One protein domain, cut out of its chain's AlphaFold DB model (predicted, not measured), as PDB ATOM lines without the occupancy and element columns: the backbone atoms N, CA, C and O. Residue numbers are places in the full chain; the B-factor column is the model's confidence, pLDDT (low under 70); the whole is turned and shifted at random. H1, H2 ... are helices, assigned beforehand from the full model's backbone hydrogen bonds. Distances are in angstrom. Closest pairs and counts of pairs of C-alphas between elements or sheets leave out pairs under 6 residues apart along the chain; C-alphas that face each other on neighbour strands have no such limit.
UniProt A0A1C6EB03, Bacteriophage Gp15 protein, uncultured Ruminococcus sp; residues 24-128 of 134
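What this domain is: This is residues 24 to 128 of the 134 residues of the protein "Bacteriophage Gp15 protein" of uncultured Ruminococcus sp (UniProt A0A1C6EB03). The model is a loose, flat arch of helices: the long helices H6 and H5 make its two sides, and the short link of residues 104 to 109 joins them at the apex. The shorter helices H4, H3, H1 and H2 follow one another along the base, with H1 and H5 packed crosswise on H3, and H4 at the outer corner beside H5. The apex sticks out, with residues 100 to 115 standing free. The printed part has 105 residues with six named helices, H1 to H6 in chain order, and no named strand; the class is all helix. The whole is loose, with a radius of gyration of the C-alphas of 16.0 A and spans of 46 by 37 by 18 A.

Where its parts are: H6, the longest helix, is residues 110 to 128 and measures 26.6 A from first to last C-alpha; it ends at C-alpha 128, at (7.573, -8.469, -50.709). H5 is residues 87 to 103, 24.2 A, and C-alpha 103 is at (-7.901, 16.006, -49.393). H1 is residues 28 to 39, 16.3 A, beginning at C-alpha 28, at (5.037, 7.151, -47.458). H3 is residues 66 to 75, 14.3 A, H2 residues 51 to 59, 12.2 A, and H4 residues 79 to 84, 8.6 A.

How they stand to each other: H6 touches no helix; it is apart from H2, but only just, at a closest 8.2 A, and H5 and H6 are apart. H5 touches H3 with residues 89 to 96 alone, about perpendicular at 78 degrees; the closest C-alphas, of Arg 74 and Arg 93, are 5.4 A apart. H4 and H5 are close but not clearly touching, the closest C-alphas being those of Ile 82 and Lys 90 at 7.8 A. H3 touches H1 at a steep tilt of 60 degrees, opposite ways, with the C-alphas of Leu 30 and Leu 67 closest at 5.3 A; H1 takes part with residues 30 to 34 alone. H1 and H2 only just touch, with 3 pairs of C-alphas within 8 A, the closest being Ile 35 and Leu 57 at 6.6 A; they are about perpendicular at 81 degrees, and H1 takes part with residues 31 to 35 alone. In H1, H2, H3, H5 and H6 every O i to N i+4 pair is within hydrogen-bond range; in H4 it is 1 of 2.

The domain as a whole: The C-alphas of Glu 47 and Asp 80 are the two farthest apart, at 46.9 A. The printed part has no cut. The link H1 to H2, 11 residues, is long. Mean pLDDT of the printed part is 86.1; 14 residues are under 70, among them 107 to 108 and 123 to 128, and H6 has a mean of 65.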
ATOM      1  N   LEU A  24      -0.508   8.522 -44.505       87.19
ATOM      2  CA  LEU A  24       0.218   7.307 -44.897       87.19
ATOM      3  C   LEU A  24       0.629   7.301 -46.374       87.19
ATOM      4  O   LEU A  24       1.679   6.750 -46.701       87.19
ATOM      5  N   ASP A  25      -0.184   7.904 -47.243       85.44
ATOM      6  CA  ASP A  25       0.102   7.994 -48.673       85.44
ATOM      7  C   ASP A  25       1.063   9.151 -48.953       85.44
ATOM      8  O   ASP A  25       2.118   8.958 -49.559       85.44
ATOM      9  N   TYR A  26       0.728  10.350 -48.467       91.69
ATOM     10  CA  TYR A  26       1.528  11.554 -48.711       91.69
ATOM     11  C   TYR A  26       2.934  11.463 -48.103       91.69
ATOM     12  O   TYR A  26       3.906  11.879 -48.728       91.69
ATOM     13  N   ASP A  27       3.060  10.882 -46.907       94.69
ATOM     14  CA  ASP A  27       4.327  10.762 -46.182       94.69
ATOM     15  C   ASP A  27       4.969   9.368 -46.323       94.69
ATOM     16  O   ASP A  27       5.865   9.032 -45.548       94.69
ATOM     17  N   ARG A  28       4.558   8.542 -47.303       89.56
ATOM     18  CA  ARG A  28       5.037   7.151 -47.458       89.56
ATOM     19  C   ARG A  28       6.565   7.026 -47.414       89.56
ATOM     20  O   ARG A  28       7.095   6.188 -46.687       89.56
ATOM     21  N   GLU A  29       7.281   7.854 -48.173       89.94
ATOM     22  CA  GLU A  29       8.753   7.827 -48.209       89.94
ATOM     23  C   GLU A  29       9.373   8.271 -46.876       89.94
ATOM     24  O   GLU A  29      10.309   7.649 -46.376       89.94
ATOM     25  N   LEU A  30       8.797   9.299 -46.248       93.94
ATOM     26  CA  LEU A  30       9.193   9.780 -44.923       93.94
ATOM     27  C   LEU A  30       9.013   8.698 -43.855       93.94
ATOM     28  O   LEU A  30       9.883   8.526 -43.000       93.94
ATOM     29  N   ILE A  31       7.920   7.938 -43.922       93.75
ATOM     30  CA  ILE A  31       7.649   6.796 -43.048       93.75
ATOM     31  C   ILE A  31       8.709   5.706 -43.247       93.75
ATOM     32  O   ILE A  31       9.292   5.248 -42.265       93.75
ATOM     33  N   ILE A  32       9.008   5.320 -44.493       90.06
ATOM     34  CA  ILE A  32      10.019   4.292 -44.801       90.06
ATOM     35  C   ILE A  32      11.396   4.705 -44.271       90.06
ATOM     36  O   ILE A  32      12.040   3.930 -43.565       90.06
ATOM     37  N   GLN A  33      11.821   5.943 -44.543       92.75
ATOM     38  CA  GLN A  33      13.092   6.480 -44.047       92.75
ATOM     39  C   GLN A  33      13.141   6.535 -42.516       92.75
ATOM     40  O   GLN A  33      14.189   6.307 -41.915       92.75
ATOM     41  N   SER A  34      12.008   6.813 -41.872       96.44
ATOM     42  CA  SER A  34      11.908   6.865 -40.412       96.44
ATOM     43  C   SER A  34      12.008   5.489 -39.774       96.44
ATOM     44  O   SER A  34      12.722   5.333 -38.784       96.44
ATOM     45  N   ILE A  35      11.365   4.482 -40.369       94.25
ATOM     46  CA  ILE A  35      11.500   3.092 -39.933       94.25
ATOM     47  C   ILE A  35      12.949   2.622 -40.106       94.25
ATOM     48  O   ILE A  35      13.520   2.064 -39.168       94.25
ATOM     49  N   ALA A  36      13.561   2.916 -41.257       92.44
ATOM     50  CA  ALA A  36      14.958   2.585 -41.524       92.44
ATOM     51  C   ALA A  36      15.908   3.242 -40.523       92.44
ATOM     52  O   ALA A  36      16.769   2.568 -39.970       92.44
ATOM     53  N   LYS A  37      15.716   4.530 -40.219       94.94
ATOM     54  CA  LYS A  37      16.536   5.235 -39.231       94.94
ATOM     55  C   LYS A  37      16.394   4.646 -37.827       94.94
ATOM     56  O   LYS A  37      17.398   4.465 -37.148       94.94
ATOM     57  N   GLN A  38      15.164   4.426 -37.366       97.06
ATOM     58  CA  GLN A  38      14.907   4.103 -35.962       97.06
ATOM     59  C   GLN A  38      15.127   2.627 -35.639       97.06
ATOM     60  O   GLN A  38      15.697   2.298 -34.603       97.06
ATOM     61  N   TYR A  39      14.652   1.740 -36.507       94.50
ATOM     62  CA  TYR A  39      14.672   0.300 -36.258       94.50
ATOM     63  C   TYR A  39      15.775  -0.415 -37.035       94.50
ATOM     64  O   TYR A  39      15.968  -1.609 -36.838       94.50
ATOM     65  N   ASN A  40      16.501   0.300 -37.902       93.44
ATOM     66  CA  ASN A  40      17.543  -0.263 -38.759       93.44
ATOM     67  C   ASN A  40      17.027  -1.419 -39.637       93.44
ATOM     68  O   ASN A  40      17.733  -2.396 -39.886       93.44
ATOM     69  N   ILE A  41      15.777  -1.294 -40.091       88.69
ATOM     70  CA  ILE A  41      15.125  -2.214 -41.025       88.69
ATOM     71  C   ILE A  41      14.652  -1.430 -42.243       88.69
ATOM     72  O   ILE A  41      14.019  -0.383 -42.112       88.69
ATOM     73  N   LEU A  42      14.895  -1.953 -43.435       84.62
ATOM     74  CA  LEU A  42      14.187  -1.501 -44.623       84.62
ATOM     75  C   LEU A  42      12.935  -2.359 -44.740       84.62
ATOM     76  O   LEU A  42      13.086  -3.563 -44.966       84.62
ATOM     77  N   PRO A  43      11.717  -1.783 -44.587       78.38
ATOM     78  CA  PRO A  43      10.489  -2.545 -44.716       78.38
ATOM     79  C   PRO A  43      10.531  -3.409 -45.957       78.38
ATOM     80  O   PRO A  43      10.307  -4.588 -45.777       78.38
ATOM     81  N   SER A  44      10.933  -2.842 -47.113       75.94
ATOM     82  CA  SER A  44      11.065  -3.442 -48.460       75.94
ATOM     83  C   SER A  44      11.953  -4.685 -48.570       75.94
ATOM     84  O   SER A  44      11.854  -5.399 -49.559       75.94
ATOM     85  N   GLU A  45      12.787  -4.959 -47.573       83.12
ATOM     86  CA  GLU A  45      13.690  -6.116 -47.553       83.12
ATOM     87  C   GLU A  45      13.187  -7.237 -46.631       83.12
ATOM     88  O   GLU A  45      13.832  -8.274 -46.502       83.12
ATOM     89  N   GLN A  46      12.042  -7.045 -45.970       81.88
ATOM     90  CA  GLN A  46      11.494  -8.006 -45.018       81.88
ATOM     91  C   GLN A  46      10.467  -8.925 -45.697       81.88
ATOM     92  O   GLN A  46       9.307  -8.550 -45.855       81.88
ATOM     93  N   GLU A  47      10.865 -10.151 -46.046       78.19
ATOM     94  CA  GLU A  47       9.989 -11.132 -46.722       78.19
ATOM     95  C   GLU A  47       8.695 -11.443 -45.943       78.19
ATOM     96  O   GLU A  47       7.644 -11.654 -46.540       78.19
ATOM     97  N   ASN A  48       8.752 -11.425 -44.605       82.06
ATOM     98  CA  ASN A  48       7.648 -11.832 -43.724       82.06
ATOM     99  C   ASN A  48       7.078 -10.685 -42.868       82.06
ATOM    100  O   ASN A  48       6.513 -10.933 -41.801       82.06
ATOM    101  N   LEU A  49       7.229  -9.422 -43.287       82.75
ATOM    102  CA  LEU A  49       6.692  -8.295 -42.518       82.75
ATOM    103  C   LEU A  49       5.168  -8.206 -42.657       82.75
ATOM    104  O   LEU A  49       4.635  -7.765 -43.676       82.75
ATOM    105  N   HIS A  50       4.454  -8.596 -41.601       82.50
ATOM    106  CA  HIS A  50       2.998  -8.538 -41.572       82.50
ATOM    107  C   HIS A  50       2.495  -7.093 -41.415       82.50
ATOM    108  O   HIS A  50       3.111  -6.270 -40.734       82.50
ATOM    109  N   TYR A  51       1.321  -6.787 -41.981       74.88
ATOM    110  CA  TYR A  51       0.724  -5.444 -41.910       74.88
ATOM    111  C   TYR A  51       0.572  -4.934 -40.467       74.88
ATOM    112  O   TYR A  51       0.823  -3.764 -40.184       74.88
ATOM    113  N   SER A  52       0.215  -5.818 -39.530       79.88
ATOM    114  CA  SER A  52       0.110  -5.469 -38.107       79.88
ATOM    115  C   SER A  52       1.437  -5.009 -37.502       79.88
ATOM    116  O   SER A  52       1.436  -4.137 -36.637       79.88
ATOM    117  N   ASP A  53       2.557  -5.583 -37.939       85.19
ATOM    118  CA  ASP A  53       3.888  -5.223 -37.447       85.19
ATOM    119  C   ASP A  53       4.382  -3.944 -38.106       85.19
ATOM    120  O   ASP A  53       4.896  -3.067 -37.419       85.19
ATOM    121  N   TRP A  54       4.111  -3.765 -39.400       84.19
ATOM    122  CA  TRP A  54       4.318  -2.479 -40.063       84.19
ATOM    123  C   TRP A  54       3.566  -1.349 -39.351       84.19
ATOM    124  O   TRP A  54       4.163  -0.330 -39.010       84.19
ATOM    125  N   TYR A  55       2.283  -1.548 -39.036       84.69
ATOM    126  CA  TYR A  55       1.493  -0.555 -38.309       84.69
ATOM    127  C   TYR A  55       2.104  -0.224 -36.938       84.69
ATOM    128  O   TYR A  55       2.180   0.946 -36.567       84.69
ATOM    129  N   ARG A  56       2.602  -1.232 -36.203       88.62
ATOM    130  CA  ARG A  56       3.315  -1.028 -34.929       88.62
ATOM    131  C   ARG A  56       4.595  -0.212 -35.106       88.62
ATOM    132  O   ARG A  56       4.851   0.669 -34.290       88.62
ATOM    133  N   LEU A  57       5.371  -0.467 -36.162       92.56
ATOM    134  CA  LEU A  57       6.591   0.288 -36.462       92.56
ATOM    135  C   LEU A  57       6.279   1.766 -36.707       92.56
ATOM    136  O   LEU A  57       6.929   2.623 -36.111       92.56
ATOM    137  N   VAL A  58       5.254   2.053 -37.521       91.56
ATOM    138  CA  VAL A  58       4.793   3.423 -37.806       91.56
ATOM    139  C   VAL A  58       4.287   4.108 -36.537       91.56
ATOM    140  O   VAL A  58       4.695   5.227 -36.240       91.56
ATOM    141  N   ALA A  59       3.437   3.432 -35.759       89.56
ATOM    142  CA  ALA A  59       2.887   3.970 -34.515       89.56
ATOM    143  C   ALA A  59       3.963   4.234 -33.444       89.56
ATOM    144  O   ALA A  59       3.761   5.074 -32.570       89.56
ATOM    145  N   GLY A  60       5.095   3.527 -33.507       93.06
ATOM    146  CA  GLY A  60       6.226   3.694 -32.597       93.06
ATOM    147  C   GLY A  60       7.289   4.701 -33.049       93.06
ATOM    148  O   GLY A  60       8.310   4.821 -32.374       93.06
ATOM    149  N   LEU A  61       7.115   5.399 -34.179       95.56
ATOM    150  CA  LEU A  61       8.102   6.376 -34.653       95.56
ATOM    151  C   LEU A  61       8.266   7.542 -33.668       95.56
ATOM    152  O   LEU A  61       7.296   8.165 -33.237       95.56
ATOM    153  N   MET A  62       9.517   7.852 -33.331       94.25
ATOM    154  CA  MET A  62       9.879   8.918 -32.404       94.25
ATOM    155  C   MET A  62      10.097  10.259 -33.116       94.25
ATOM    156  O   MET A  62      10.224  10.351 -34.340       94.25
ATOM    157  N   HIS A  63      10.157  11.331 -32.325       92.62
ATOM    158  CA  HIS A  63      10.307  12.709 -32.800       92.62
ATOM    159  C   HIS A  63      11.637  12.975 -33.529       92.62
ATOM    160  O   HIS A  63      11.719  13.884 -34.349       92.62
ATOM    161  N   ASP A  64      12.686  12.208 -33.250       93.62
ATOM    162  CA  ASP A  64      14.013  12.340 -33.858       93.62
ATOM    163  C   ASP A  64      14.130  11.635 -35.222       93.62
ATOM    164  O   ASP A  64      15.190  11.651 -35.856       93.62
ATOM    165  N   THR A  65      13.035  11.067 -35.728       97.25
ATOM    166  CA  THR A  65      12.945  10.516 -37.082       97.25
ATOM    167  C   THR A  65      12.636  11.597 -38.126       97.25
ATOM    168  O   THR A  65      12.114  12.653 -37.766       97.25
ATOM    169  N   PRO A  66      12.927  11.376 -39.424       97.38
ATOM    170  CA  PRO A  66      12.496  12.276 -40.493       97.38
ATOM    171  C   PRO A  66      11.010  12.652 -40.401       97.38
ATOM    172  O   PRO A  66      10.677  13.836 -40.413       97.38
ATOM    173  N   LEU A  67      10.122  11.669 -40.220       97.25
ATOM    174  CA  LEU A  67       8.689  11.909 -40.043       97.25
ATOM    175  C   LEU A  67       8.412  12.684 -38.756       97.25
ATOM    176  O   LEU A  67       7.640  13.638 -38.781       97.25
ATOM    177  N   GLY A  68       9.069  12.322 -37.654       95.75
ATOM    178  CA  GLY A  68       8.946  13.017 -36.374       95.75
ATOM    179  C   GLY A  68       9.289  14.508 -36.461       95.75
ATOM    180  O   GLY A  68       8.560  15.338 -35.919       95.75
ATOM    181  N   GLN A  69      10.338  14.868 -37.205       97.06
ATOM    182  CA  GLN A  69      10.720  16.266 -37.430       97.06
ATOM    183  C   GLN A  69       9.691  17.021 -38.272       97.06
ATOM    184  O   GLN A  69       9.323  18.147 -37.933       97.06
ATOM    185  N   ILE A  70       9.185  16.396 -39.335       97.69
ATOM    186  CA  ILE A  70       8.135  16.983 -40.171       97.69
ATOM    187  C   ILE A  70       6.844  17.184 -39.373       97.69
ATOM    188  O   ILE A  70       6.257  18.266 -39.417       97.69
ATOM    189  N   VAL A  71       6.428  16.179 -38.598       96.06
ATOM    190  CA  VAL A  71       5.258  16.257 -37.718       96.06
ATOM    191  C   VAL A  71       5.428  17.387 -36.709       96.06
ATOM    192  O   VAL A  71       4.515  18.195 -36.593       96.06
ATOM    193  N   ARG A  72       6.601  17.523 -36.072       96.12
ATOM    194  CA  ARG A  72       6.909  18.622 -35.138       96.12
ATOM    195  C   ARG A  72       6.689  20.001 -35.768       96.12
ATOM    196  O   ARG A  72       6.088  20.870 -35.146       96.12
ATOM    197  N   ILE A  73       7.151  20.202 -37.003       97.31
ATOM    198  CA  ILE A  73       6.995  21.474 -37.731       97.31
ATOM    199  C   ILE A  73       5.525  21.727 -38.094       97.31
ATOM    200  O   ILE A  73       5.026  22.848 -37.955       97.31
ATOM    201  N   ARG A  74       4.815  20.698 -38.571       96.75
ATOM    202  CA  ARG A  74       3.401  20.799 -38.967       96.75
ATOM    203  C   ARG A  74       2.486  21.043 -37.769       96.75
ATOM    204  O   ARG A  74       1.579  21.863 -37.879       96.75
ATOM    205  N   SER A  75       2.753  20.381 -36.646       95.25
ATOM    206  CA  SER A  75       1.939  20.453 -35.433       95.25
ATOM    207  C   SER A  75       2.193  21.694 -34.585       95.25
ATOM    208  O   SER A  75       1.450  21.922 -33.636       95.25
ATOM    209  N   GLU A  76       3.239  22.473 -34.877       96.38
ATOM    210  CA  GLU A  76       3.541  23.685 -34.116       96.38
ATOM    211  C   GLU A  76       2.365  24.674 -34.174       96.38
ATOM    212  O   GLU A  76       1.852  24.996 -35.257       96.38
ATOM    213  N   ASP A  77       1.960  25.166 -33.006       95.25
ATOM    214  CA  ASP A  77       0.843  26.088 -32.806       95.25
ATOM    215  C   ASP A  77       1.276  27.407 -32.141       95.25
ATOM    216  O   ASP A  77       0.551  28.410 -32.211       95.25
ATOM    217  N   ASN A  78       2.487  27.464 -31.578       97.31
ATOM    218  CA  ASN A  78       3.035  28.674 -30.997       97.31
ATOM    219  C   ASN A  78       3.414  29.679 -32.092       97.31
ATOM    220  O   ASN A  78       4.374  29.513 -32.848       97.31
ATOM    221  N   LYS A  79       2.677  30.791 -32.136       96.50
ATOM    222  CA  LYS A  79       2.846  31.853 -33.138       96.50
ATOM    223  C   LYS A  79       4.236  32.485 -33.128       96.50
ATOM    224  O   LYS A  79       4.717  32.863 -34.195       96.50
ATOM    225  N   ASP A  80       4.874  32.591 -31.966       97.50
ATOM    226  CA  ASP A  80       6.210  33.176 -31.858       97.50
ATOM    227  C   ASP A  80       7.269  32.236 -32.440       97.50
ATOM    228  O   ASP A  80       8.196  32.692 -33.108       97.50
ATOM    229  N   ILE A  81       7.092  30.922 -32.277       97.50
ATOM    230  CA  ILE A  81       7.946  29.915 -32.918       97.50
ATOM    231  C   ILE A  81       7.723  29.944 -34.435       97.50
ATOM    232  O   ILE A  81       8.669  30.136 -35.197       97.50
ATOM    233  N   ILE A  82       6.464  29.877 -34.880       97.38
ATOM    234  CA  ILE A  82       6.105  29.851 -36.308       97.38
ATOM    235  C   ILE A  82       6.601  31.098 -37.049       97.38
ATOM    236  O   ILE A  82       7.041  31.017 -38.198       97.38
ATOM    237  N   LYS A  83       6.542  32.275 -36.415       97.25
ATOM    238  CA  LYS A  83       7.033  33.529 -37.007       97.25
ATOM    239  C   LYS A  83       8.522  33.440 -37.357       97.25
ATOM    240  O   LYS A  83       8.933  33.946 -38.408       97.25
ATOM    241  N   ASN A  84       9.287  32.775 -36.496       97.81
ATOM    242  CA  ASN A  84      10.733  32.624 -36.599       97.81
ATOM    243  C   ASN A  84      11.179  31.425 -37.445       97.81
ATOM    244  O   ASN A  84      12.376  31.302 -37.688       97.81
ATOM    245  N   PHE A  85      10.253  30.597 -37.939       98.31
ATOM    246  CA  PHE A  85      10.588  29.514 -38.860       98.31
ATOM    247  C   PHE A  85      11.355  29.999 -40.085       98.31
ATOM    248  O   PHE A  85      11.089  31.081 -40.635       98.31
ATOM    249  N   ASP A  86      12.289  29.171 -40.535       98.19
ATOM    250  CA  ASP A  86      13.024  29.427 -41.759       98.19
ATOM    251  C   ASP A  86      12.138  29.216 -43.005       98.19
ATOM    252  O   ASP A  86      10.931  28.951 -42.934       98.19
ATOM    253  N   ARG A  87      12.721  29.409 -44.194       98.31
ATOM    254  CA  ARG A  87      11.978  29.242 -45.451       98.31
ATOM    255  C   ARG A  87      11.506  27.802 -45.662       98.31
ATOM    256  O   ARG A  87      10.419  27.616 -46.202       98.31
ATOM    257  N   TYR A  88      12.294  26.822 -45.240       97.62
ATOM    258  CA  TYR A  88      12.007  25.408 -45.436       97.62
ATOM    259  C   TYR A  88      10.894  24.925 -44.494       97.62
ATOM    260  O   TYR A  88       9.923  24.320 -44.942       97.62
ATOM    261  N   GLU A  89      10.946  25.288 -43.214       98.19
ATOM    262  CA  GLU A  89       9.897  24.993 -42.231       98.19
ATOM    263  C   GLU A  89       8.552  25.627 -42.628       98.19
ATOM    264  O   GLU A  89       7.493  24.994 -42.550       98.19
ATOM    265  N   LYS A  90       8.579  26.870 -43.129       98.12
ATOM    266  CA  LYS A  90       7.388  27.541 -43.679       98.12
ATOM    267  C   LYS A  90       6.837  26.817 -44.906       98.12
ATOM    268  O   LYS A  90       5.618  26.671 -45.020       98.12
ATOM    269  N   GLN A  91       7.711  26.347 -45.796       98.19
ATOM    270  CA  GLN A  91       7.320  25.568 -46.967       98.19
ATOM    271  C   GLN A  91       6.627  24.262 -46.559       98.19
ATOM    272  O   GLN A  91       5.514  24.022 -47.022       98.19
ATOM    273  N   ILE A  92       7.196  23.495 -45.620       98.12
ATOM    274  CA  ILE A  92       6.595  22.255 -45.092       98.12
ATOM    275  C   ILE A  92       5.153  22.494 -44.623       98.12
ATOM    276  O   ILE A  92       4.246  21.720 -44.939       98.12
ATOM    277  N   ARG A  93       4.912  23.580 -43.879       97.06
ATOM    278  CA  ARG A  93       3.564  23.918 -43.390       97.06
ATOM    279  C   ARG A  93       2.616  24.328 -44.506       97.06
ATOM    280  O   ARG A  93       1.442  23.954 -44.474       97.06
ATOM    281  N   SER A  94       3.105  25.104 -45.468       97.00
ATOM    282  CA  SER A  94       2.314  25.545 -46.616       97.00
ATOM    283  C   SER A  94       1.874  24.354 -47.469       97.00
ATOM    284  O   SER A  94       0.691  24.231 -47.782       97.00
ATOM    285  N   GLU A  95       2.800  23.450 -47.793       97.38
ATOM    286  CA  GLU A  95       2.534  22.231 -48.567       97.38
ATOM    287  C   GLU A  95       1.545  21.315 -47.846       97.38
ATOM    288  O   GLU A  95       0.555  20.886 -48.438       97.38
ATOM    289  N   TRP A  96       1.742  21.100 -46.542       96.56
ATOM    290  CA  TRP A  96       0.815  20.315 -45.731       96.56
ATOM    291  C   TRP A  96      -0.596  20.916 -45.704       96.56
ATOM    292  O   TRP A  96      -1.589  20.205 -45.864       96.56
ATOM    293  N   THR A  97      -0.706  22.238 -45.549       94.06
ATOM    294  CA  THR A  97      -2.000  22.939 -45.545       94.06
ATOM    295  C   THR A  97      -2.709  22.808 -46.893       94.06
ATOM    296  O   THR A  97      -3.922  22.575 -46.937       94.06
ATOM    297  N   ALA A  98      -1.965  22.925 -47.996       94.62
ATOM    298  CA  ALA A  98      -2.489  22.755 -49.347       94.62
ATOM    299  C   ALA A  98      -2.987  21.318 -49.574       94.62
ATOM    300  O   ALA A  98      -4.134  21.133 -49.984       94.62
ATOM    301  N   PHE A  99      -2.179  20.319 -49.206       93.19
ATOM    302  CA  PHE A  99      -2.550  18.906 -49.266       93.19
ATOM    303  C   PHE A  99      -3.823  18.615 -48.463       93.19
ATOM    304  O   PHE A  99      -4.782  18.057 -48.993       93.19
ATOM    305  N   ARG A 100      -3.891  19.062 -47.202       89.75
ATOM    306  CA  ARG A 100      -5.075  18.882 -46.344       89.75
ATOM    307  C   ARG A 100      -6.318  19.540 -46.932       89.75
ATOM    308  O   ARG A 100      -7.401  18.967 -46.862       89.75
ATOM    309  N   SER A 101      -6.165  20.722 -47.525       88.94
ATOM    310  CA  SER A 101      -7.265  21.440 -48.173       88.94
ATOM    311  C   SER A 101      -7.773  20.718 -49.420       88.94
ATOM    312  O   SER A 101      -8.976  20.724 -49.673       88.94
ATOM    313  N   GLN A 102      -6.878  20.101 -50.194       87.88
ATOM    314  CA  GLN A 102      -7.244  19.267 -51.336       87.88
ATOM    315  C   GLN A 102      -7.954  17.992 -50.871       87.88
ATOM    316  O   GLN A 102      -9.079  17.742 -51.290       87.88
ATOM    317  N   LYS A 103      -7.355  17.259 -49.928       83.88
ATOM    318  CA  LYS A 103      -7.901  16.006 -49.393       83.88
ATOM    319  C   LYS A 103      -9.265  16.188 -48.725       83.88
ATOM    320  O   LYS A 103     -10.137  15.346 -48.866       83.88
ATOM    321  N   ALA A 104      -9.499  17.310 -48.044       80.88
ATOM    322  CA  ALA A 104     -10.801  17.612 -47.442       80.88
ATOM    323  C   ALA A 104     -11.920  17.857 -48.473       80.88
ATOM    324  O   ALA A 104     -13.097  17.795 -48.123       80.88
ATOM    325  N   ARG A 105     -11.571  18.168 -49.728       77.50
ATOM    326  CA  ARG A 105     -12.534  18.300 -50.835       77.50
ATOM    327  C   ARG A 105     -12.841  16.958 -51.494       77.50
ATOM    328  O   ARG A 105     -13.824  16.859 -52.223       77.50
ATOM    329  N   GLU A 106     -12.017  15.943 -51.253       75.12
ATOM    330  CA  GLU A 106     -12.242  14.586 -51.733       75.12
ATOM    331  C   GLU A 106     -13.284  13.916 -50.829       75.12
ATOM    332  O   GLU A 106     -13.118  13.806 -49.612       75.12
ATOM    333  N   THR A 107     -14.401  13.487 -51.417       62.75
ATOM    334  CA  THR A 107     -15.407  12.719 -50.677       62.75
ATOM    335  C   THR A 107     -14.948  11.268 -50.651       62.75
ATOM    336  O   THR A 107     -15.152  10.556 -51.625       62.75
ATOM    337  N   PHE A 108     -14.311  10.830 -49.565       65.88
ATOM    338  CA  PHE A 108     -13.932   9.424 -49.416       65.88
ATOM    339  C   PHE A 108     -15.159   8.578 -49.075       65.88
ATOM    340  O   PHE A 108     -15.754   8.709 -48.002       65.88
ATOM    341  N   THR A 109     -15.519   7.678 -49.979       73.12
ATOM    342  CA  THR A 109     -16.471   6.600 -49.728       73.12
ATOM    343  C   THR A 109     -15.804   5.468 -48.935       73.12
ATOM    344  O   THR A 109     -14.579   5.349 -48.872       73.12
ATOM    345  N   GLU A 110     -16.601   4.585 -48.327       68.75
ATOM    346  CA  GLU A 110     -16.070   3.355 -47.705       68.75
ATOM    347  C   GLU A 110     -15.343   2.460 -48.723       68.75
ATOM    348  O   GLU A 110     -14.417   1.727 -48.377       68.75
ATOM    349  N   GLN A 111     -15.734   2.556 -49.993       70.19
ATOM    350  CA  GLN A 111     -15.115   1.831 -51.090       70.19
ATOM    351  C   GLN A 111     -13.711   2.372 -51.393       70.19
ATOM    352  O   GLN A 111     -12.791   1.571 -51.544       70.19
ATOM    353  N   ASP A 112     -13.518   3.693 -51.345       70.50
ATOM    354  CA  ASP A 112     -12.203   4.328 -51.512       70.50
ATOM    355  C   ASP A 112     -11.234   3.901 -50.405       70.50
ATOM    356  O   ASP A 112     -10.100   3.522 -50.680       70.50
ATOM    357  N   LYS A 113     -11.694   3.852 -49.146       67.06
ATOM    358  CA  LYS A 113     -10.875   3.364 -48.019       67.06
ATOM    359  C   LYS A 113     -10.423   1.918 -48.225       67.06
ATOM    360  O   LYS A 113      -9.271   1.577 -47.948       67.06
ATOM    361  N   LEU A 114     -11.326   1.064 -48.708       72.12
ATOM    362  CA  LEU A 114     -11.032  -0.339 -48.990       72.12
ATOM    363  C   LEU A 114     -10.094  -0.494 -50.197       72.12
ATOM    364  O   LEU A 114      -9.259  -1.397 -50.215       72.12
ATOM    365  N   GLU A 115     -10.205   0.371 -51.203       72.88
ATOM    366  CA  GLU A 115      -9.273   0.416 -52.328       72.88
ATOM    367  C   GLU A 115      -7.886   0.906 -51.918       72.88
ATOM    368  O   GLU A 115      -6.906   0.288 -52.331       72.88
ATOM    369  N   THR A 116      -7.785   1.919 -51.054       65.94
ATOM    370  CA  THR A 116      -6.517   2.363 -50.459       65.94
ATOM    371  C   THR A 116      -5.873   1.239 -49.651       65.94
ATOM    372  O   THR A 116      -4.701   0.925 -49.857       65.94
ATOM    373  N   ALA A 117      -6.640   0.543 -48.802       66.38
ATOM    374  CA  ALA A 117      -6.145  -0.625 -48.072       66.38
ATOM    375  C   ALA A 117      -5.617  -1.710 -49.029       66.38
ATOM    376  O   ALA A 117      -4.505  -2.207 -48.855       66.38
ATOM    377  N   ARG A 118      -6.359  -2.017 -50.101       71.94
ATOM    378  CA  ARG A 118      -5.924  -2.970 -51.137       71.94
ATOM    379  C   ARG A 118      -4.734  -2.477 -51.959       71.94
ATOM    380  O   ARG A 118      -3.939  -3.287 -52.428       71.94
ATOM    381  N   TYR A 119      -4.610  -1.173 -52.192       71.50
ATOM    382  CA  TYR A 119      -3.441  -0.571 -52.825       71.50
ATOM    383  C   TYR A 119      -2.207  -0.801 -51.963       71.50
ATOM    384  O   TYR A 119      -1.232  -1.341 -52.478       71.50
ATOM    385  N   PHE A 120      -2.282  -0.524 -50.660       65.25
ATOM    386  CA  PHE A 120      -1.204  -0.837 -49.729       65.25
ATOM    387  C   PHE A 120      -0.900  -2.335 -49.688       65.25
ATOM    388  O   PHE A 120       0.256  -2.710 -49.852       65.25
ATOM    389  N   GLU A 121      -1.907  -3.210 -49.592       63.81
ATOM    390  CA  GLU A 121      -1.697  -4.663 -49.667       63.81
ATOM    391  C   GLU A 121      -0.981  -5.091 -50.954       63.81
ATOM    392  O   GLU A 121      -0.103  -5.947 -50.908       63.81
ATOM    393  N   ARG A 122      -1.336  -4.517 -52.113       70.06
ATOM    394  CA  ARG A 122      -0.688  -4.820 -53.400       70.06
ATOM    395  C   ARG A 122       0.709  -4.239 -53.502       70.06
ATOM    396  O   ARG A 122       1.587  -4.903 -54.033       70.06
ATOM    397  N   LEU A 123       0.914  -3.022 -53.015       61.75
ATOM    398  CA  LEU A 123       2.212  -2.364 -52.996       61.75
ATOM    399  C   LEU A 123       3.175  -3.157 -52.109       61.75
ATOM    400  O   LEU A 123       4.292  -3.448 -52.523       61.75
ATOM    401  N   PHE A 124       2.694  -3.630 -50.961       57.16
ATOM    402  CA  PHE A 124       3.410  -4.569 -50.113       57.16
ATOM    403  C   PHE A 124       3.613  -5.924 -50.804       57.16
ATOM    404  O   PHE A 124       4.748  -6.356 -50.926       57.16
ATOM    405  N   LYS A 125       2.593  -6.568 -51.385       59.50
ATOM    406  CA  LYS A 125       2.782  -7.822 -52.147       59.50
ATOM    407  C   LYS A 125       3.750  -7.680 -53.327       59.50
ATOM    408  O   LYS A 125       4.462  -8.622 -53.635       59.50
ATOM    409  N   GLY A 126       3.800  -6.531 -53.991       57.25
ATOM    410  CA  GLY A 126       4.736  -6.262 -55.084       57.25
ATOM    411  C   GLY A 126       6.163  -5.998 -54.601       57.25
ATOM    412  O   GLY A 126       7.112  -6.366 -55.288       57.25
ATOM    413  N   MET A 127       6.313  -5.402 -53.416       50.19
ATOM    414  CA  MET A 127       7.608  -5.170 -52.768       50.19
ATOM    415  C   MET A 127       8.134  -6.409 -52.019       50.19
ATOM    416  O   MET A 127       9.342  -6.541 -51.891       50.19
ATOM    417  N   PHE A 128       7.256  -7.328 -51.591       52.88
ATOM    418  CA  PHE A 128       7.573  -8.469 -50.709       52.88
ATOM    419  C   PHE A 128       7.289  -9.857 -51.283       52.88
ATOM    420  O   PHE A 128       7.786 -10.849 -50.769       52.88
TER     421      PHE A 128